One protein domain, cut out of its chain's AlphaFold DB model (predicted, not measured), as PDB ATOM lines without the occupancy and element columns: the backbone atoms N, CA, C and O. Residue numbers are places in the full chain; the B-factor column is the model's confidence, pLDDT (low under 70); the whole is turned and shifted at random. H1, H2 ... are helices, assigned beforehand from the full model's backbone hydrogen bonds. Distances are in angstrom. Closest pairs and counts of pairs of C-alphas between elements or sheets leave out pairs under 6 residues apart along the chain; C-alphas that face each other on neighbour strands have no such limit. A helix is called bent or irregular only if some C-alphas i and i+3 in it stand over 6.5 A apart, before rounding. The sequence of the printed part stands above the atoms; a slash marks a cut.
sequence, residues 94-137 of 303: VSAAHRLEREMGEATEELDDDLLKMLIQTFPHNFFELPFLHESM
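What this domain is: This is residues 94 to 137 of the 303 residues of an uncharacterized protein of Globodera pallida (UniProt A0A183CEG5). What is the shape? The chain doubles back twice, from the longer helix H1 into H2, set off from it, and then into a tail, residues 123 to 137, that folds back from H2. What makes it up? The printed part has 44 residues with two named helices, H1 then H2, and no named strand, and its class is all helix. It is compact, with a radius of gyration of the C-alphas of 10.4 A, and spans 29 by 23 by 16 A.

Where its parts are: Where is H1? It is residues 95 to 107, 18.4 A long, from C-alpha 95 at (142.010, 167.886, 114.444). Where is H2? It is residues 114 to 122, ending with C-alpha 122 at (151.854, 152.796, 121.874).

How they stand to each other: Do the helices meet? They are near each other, with closest C-alphas 8.2 A apart. Are their backbones well formed? Every O i to N i+4 pair is within hydrogen-bond range in H2, and 6 of 9 in H1. H1 is only just irregular: C-alphas 102 and 105 are 6.7 A apart.

The domain as a whole: Is anything cut? The printed part has no cut, and the link from H1 to H2 is short. Where is confidence low? Residues 94 to 109 and 134 to 137 have pLDDT under 70.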
ATOM      1  N   VAL A  94     144.541 170.222 117.081       55.03
ATOM      2  CA  VAL A  94     144.201 168.833 117.508       55.03
ATOM      3  C   VAL A  94     143.333 167.967 116.560       55.03
ATOM      4  O   VAL A  94     143.274 166.746 116.689       55.03
ATOM      5  N   SER A  95     142.689 168.557 115.556       51.22
ATOM      6  CA  SER A  95     142.010 167.886 114.444       51.22
ATOM      7  C   SER A  95     142.873 166.873 113.669       51.22
ATOM      8  O   SER A  95     142.320 165.898 113.159       51.22
ATOM      9  N   ALA A  96     144.202 167.049 113.615       52.53
ATOM     10  CA  ALA A  96     145.122 166.087 112.996       52.53
ATOM     11  C   ALA A  96     145.246 164.787 113.815       52.53
ATOM     12  O   ALA A  96     145.167 163.696 113.251       52.53
ATOM     13  N   ALA A  97     145.315 164.887 115.149       51.91
ATOM     14  CA  ALA A  97     145.379 163.728 116.043       51.91
ATOM     15  C   ALA A  97     144.115 162.847 115.940       51.91
ATOM     16  O   ALA A  97     144.213 161.627 115.839       51.91
ATOM     17  N   HIS A  98     142.928 163.461 115.849       50.09
ATOM     18  CA  HIS A  98     141.664 162.740 115.630       50.09
ATOM     19  C   HIS A  98     141.481 162.191 114.203       50.09
ATOM     20  O   HIS A  98     140.648 161.306 113.988       50.09
ATOM     21  N   ARG A  99     142.204 162.727 113.208       54.84
ATOM     22  CA  ARG A  99     142.235 162.169 111.846       54.84
ATOM     23  C   ARG A  99     143.087 160.898 111.816       54.84
ATOM     24  O   ARG A  99     142.643 159.897 111.259       54.84
ATOM     25  N   LEU A 100     144.229 160.914 112.508       58.16
ATOM     26  CA  LEU A 100     145.127 159.767 112.631       58.16
ATOM     27  C   LEU A 100     144.429 158.564 113.285       58.16
ATOM     28  O   LEU A 100     144.463 157.474 112.731       58.16
ATOM     29  N   GLU A 101     143.703 158.763 114.391       59.72
ATOM     30  CA  GLU A 101     142.988 157.683 115.100       59.72
ATOM     31  C   GLU A 101     142.026 156.876 114.202       59.72
ATOM     32  O   GLU A 101     141.831 155.684 114.437       59.72
ATOM     33  N   ARG A 102     141.441 157.495 113.163       57.09
ATOM     34  CA  ARG A 102     140.552 156.816 112.201       57.09
ATOM     35  C   ARG A 102     141.295 156.110 111.065       57.09
ATOM     36  O   ARG A 102     140.818 155.085 110.597       57.09
ATOM     37  N   GLU A 103     142.434 156.641 110.632       61.53
ATOM     38  CA  GLU A 103     143.214 156.133 109.487       61.53
ATOM     39  C   GLU A 103     144.310 155.129 109.908       61.53
ATOM     40  O   GLU A 103     144.821 154.362 109.091       61.53
ATOM     41  N   MET A 104     144.645 155.072 111.200       60.69
ATOM     42  CA  MET A 104     145.666 154.184 111.773       60.69
ATOM     43  C   MET A 104     145.348 152.688 111.646       60.69
ATOM     44  O   MET A 104     146.274 151.876 111.641       60.69
ATOM     45  N   GLY A 105     144.071 152.307 111.555       58.69
ATOM     46  CA  GLY A 105     143.662 150.900 111.493       58.69
ATOM     47  C   GLY A 105     144.040 150.201 110.185       58.69
ATOM     48  O   GLY A 105     144.448 149.047 110.216       58.69
ATOM     49  N   GLU A 106     143.949 150.900 109.051       59.50
ATOM     50  CA  GLU A 106     144.213 150.320 107.724       59.50
ATOM     51  C   GLU A 106     145.676 150.508 107.295       59.50
ATOM     52  O   GLU A 106     146.300 149.578 106.792       59.50
ATOM     53  N   ALA A 107     146.275 151.669 107.569       60.78
ATOM     54  CA  ALA A 107     147.641 151.972 107.128       60.78
ATOM     55  C   ALA A 107     148.737 151.212 107.903       60.78
ATOM     56  O   ALA A 107     149.858 151.058 107.418       60.78
ATOM     57  N   THR A 108     148.451 150.733 109.119       62.25
ATOM     58  CA  THR A 108     149.434 149.979 109.919       62.25
ATOM     59  C   THR A 108     149.627 148.538 109.441       62.25
ATOM     60  O   THR A 108     150.680 147.955 109.709       62.25
ATOM     61  N   GLU A 109     148.669 147.971 108.704       65.69
ATOM     62  CA  GLU A 109     148.775 146.624 108.125       65.69
ATOM     63  C   GLU A 109     149.840 146.573 107.016       65.69
ATOM     64  O   GLU A 109     150.607 145.611 106.950       65.69
ATOM     65  N   GLU A 110     149.963 147.640 106.219       71.75
ATOM     66  CA  GLU A 110     150.875 147.727 105.065       71.75
ATOM     67  C   GLU A 110     152.362 147.840 105.440       71.75
ATOM     68  O   GLU A 110     153.243 147.601 104.612       71.75
ATOM     69  N   LEU A 111     152.675 148.194 106.688       77.75
ATOM     70  CA  LEU A 111     154.060 148.323 107.142       77.75
ATOM     71  C   LEU A 111     154.697 146.932 107.341       77.75
ATOM     72  O   LEU A 111     154.116 146.055 107.968       77.75
ATOM     73  N   ASP A 112     155.929 146.720 106.874       83.19
ATOM     74  CA  ASP A 112     156.667 145.449 107.077       83.19
ATOM     75  C   ASP A 112     157.385 145.384 108.446       83.19
ATOM     76  O   ASP A 112     158.008 144.386 108.795       83.19
ATOM     77  N   ASP A 113     157.363 146.466 109.231       88.62
ATOM     78  CA  ASP A 113     158.159 146.582 110.456       88.62
ATOM     79  C   ASP A 113     157.328 146.540 111.744       88.62
ATOM     80  O   ASP A 113     156.684 147.521 112.120       88.62
ATOM     81  N   ASP A 114     157.443 145.434 112.481       88.69
ATOM     82  CA  ASP A 114     156.750 145.208 113.755       88.69
ATOM     83  C   ASP A 114     157.058 146.275 114.816       88.69
ATOM     84  O   ASP A 114     156.190 146.646 115.609       88.69
ATOM     85  N   LEU A 115     158.291 146.797 114.843       89.44
ATOM     86  CA  LEU A 115     158.692 147.794 115.838       89.44
ATOM     87  C   LEU A 115     158.016 149.138 115.571       89.44
ATOM     88  O   LEU A 115     157.538 149.781 116.505       89.44
ATOM     89  N   LEU A 116     157.952 149.546 114.302       87.75
ATOM     90  CA  LEU A 116     157.250 150.757 113.899       87.75
ATOM     91  C   LEU A 116     155.745 150.635 114.173       87.75
ATOM     92  O   LEU A 116     155.170 151.561 114.739       87.75
ATOM     93  N   LYS A 117     155.131 149.478 113.881       86.75
ATOM     94  CA  LYS A 117     153.724 149.203 114.236       86.75
ATOM     95  C   LYS A 117     153.475 149.366 115.733       86.75
ATOM     96  O   LYS A 117     152.550 150.070 116.132       86.75
ATOM     97  N   MET A 118     154.330 148.766 116.561       88.12
ATOM     98  CA  MET A 118     154.228 148.864 118.017       88.12
ATOM     99  C   MET A 118     154.376 150.312 118.507       88.12
ATOM    100  O   MET A 118     153.600 150.745 119.359       88.12
ATOM    101  N   LEU A 119     155.317 151.091 117.956       88.12
ATOM    102  CA  LEU A 119     155.496 152.500 118.327       88.12
ATOM    103  C   LEU A 119     154.267 153.350 117.995       88.12
ATOM    104  O   LEU A 119     153.852 154.154 118.825       88.12
ATOM    105  N   ILE A 120     153.678 153.146 116.817       84.06
ATOM    106  CA  ILE A 120     152.465 153.847 116.377       84.06
ATOM    107  C   ILE A 120     151.292 153.526 117.315       84.06
ATOM    108  O   ILE A 120     150.579 154.428 117.742       84.06
ATOM    109  N   GLN A 121     151.119 152.253 117.684       82.12
ATOM    110  CA  GLN A 121     150.059 151.820 118.603       82.12
ATOM    111  C   GLN A 121     150.269 152.327 120.037       82.12
ATOM    112  O   GLN A 121     149.303 152.641 120.728       82.12
ATOM    113  N   THR A 122     151.522 152.406 120.494       86.88
ATOM    114  CA  THR A 122     151.854 152.796 121.874       86.88
ATOM    115  C   THR A 122     151.838 154.312 122.066       86.88
ATOM    116  O   THR A 122     151.422 154.796 123.116       86.88
ATOM    117  N   PHE A 123     152.284 155.073 121.062       84.69
ATOM    118  CA  PHE A 123     152.420 156.530 121.125       84.69
ATOM    119  C   PHE A 123     151.742 157.223 119.931       84.69
ATOM    120  O   PHE A 123     152.411 157.940 119.185       84.69
ATOM    121  N   PRO A 124     150.419 157.060 119.744       79.19
ATOM    122  CA  PRO A 124     149.707 157.625 118.595       79.19
ATOM    123  C   PRO A 124     149.806 159.154 118.540       79.19
ATOM    124  O   PRO A 124     149.985 159.734 117.475       79.19
ATOM    125  N   HIS A 125     149.776 159.814 119.699       77.75
ATOM    126  CA  HIS A 125     149.807 161.275 119.808       77.75
ATOM    127  C   HIS A 125     151.158 161.911 119.444       77.75
ATOM    128  O   HIS A 125     151.238 163.130 119.322       77.75
ATOM    129  N   ASN A 126     152.218 161.114 119.275       82.31
ATOM    130  CA  ASN A 126     153.541 161.620 118.905       82.31
ATOM    131  C   ASN A 126     153.718 161.752 117.386       82.31
ATOM    132  O   ASN A 126     154.716 162.315 116.935       82.31
ATOM    133  N   PHE A 127     152.779 161.226 116.597       80.00
ATOM    134  CA  PHE A 127     152.815 161.281 115.144       80.00
ATOM    135  C   PHE A 127     151.805 162.309 114.640       80.00
ATOM    136  O   PHE A 127     150.628 162.267 114.982       80.00
ATOM    137  N   PHE A 128     152.277 163.242 113.817       78.62
ATOM    138  CA  PHE A 128     151.410 164.206 113.140       78.62
ATOM    139  C   PHE A 128     150.795 163.617 111.860       78.62
ATOM    140  O   PHE A 128     149.635 163.856 111.543       78.62
ATOM    141  N   GLU A 129     151.584 162.820 111.140       79.69
ATOM    142  CA  GLU A 129     151.213 162.098 109.925       79.69
ATOM    143  C   GLU A 129     151.592 160.623 110.088       79.69
ATOM    144  O   GLU A 129     152.529 160.285 110.822       79.69
ATOM    145  N   LEU A 130     150.880 159.745 109.382       78.69
ATOM    146  CA  LEU A 130     151.212 158.327 109.352       78.69
ATOM    147  C   LEU A 130     152.562 158.122 108.648       78.69
ATOM    148  O   LEU A 130     152.808 158.732 107.602       78.69
ATOM    149  N   PRO A 131     153.438 157.252 109.182       82.12
ATOM    150  CA  PRO A 131     154.659 156.881 108.487       82.12
ATOM    151  C   PRO A 131     154.330 156.263 107.129       82.12
ATOM    152  O   PRO A 131     153.541 155.327 107.041       82.12
ATOM    153  N   PHE A 132     154.972 156.762 106.080       80.88
ATOM    154  CA  PHE A 132     154.838 156.238 104.726       80.88
ATOM    155  C   PHE A 132     156.205 155.809 104.196       80.88
ATOM    156  O   PHE A 132     157.245 156.364 104.569       80.88
ATOM    157  N   LEU A 133     156.219 154.818 103.305       78.88
ATOM    158  CA  LEU A 133     157.454 154.386 102.663       78.88
ATOM    159  C   LEU A 133     157.906 155.453 101.662       78.88
ATOM    160  O   LEU A 133     157.272 155.698 100.637       78.88
ATOM    161  N   HIS A 134     159.035 156.088 101.962       68.06
ATOM    162  CA  HIS A 134     159.563 157.190 101.165       68.06
ATOM    163  C   HIS A 134     160.295 156.751  99.879       68.06
ATOM    164  O   HIS A 134     160.626 157.579  99.034       68.06
ATOM    165  N   GLU A 135     160.498 155.454  99.662       57.53
ATOM    166  CA  GLU A 135     161.167 154.919  98.471       57.53
ATOM    167  C   GLU A 135     160.168 154.309  97.475       57.53
ATOM    168  O   GLU A 135     160.315 153.153  97.112       57.53
ATOM    169  N   SER A 136     159.113 155.027  97.060       48.59
ATOM    170  CA  SER A 136     158.189 154.539  96.000       48.59
ATOM    171  C   SER A 136     157.282 155.585  95.323       48.59
ATOM    172  O   SER A 136     156.487 155.228  94.465       48.59
ATOM    173  N   MET A 137     157.426 156.893  95.576       39.41
ATOM    174  CA  MET A 137     156.761 157.930  94.744       39.41
ATOM    175  C   MET A 137     157.468 158.174  93.395       39.41
ATOM    176  O   MET A 137     157.277 159.185  92.728       39.41
TER     177      MET A 137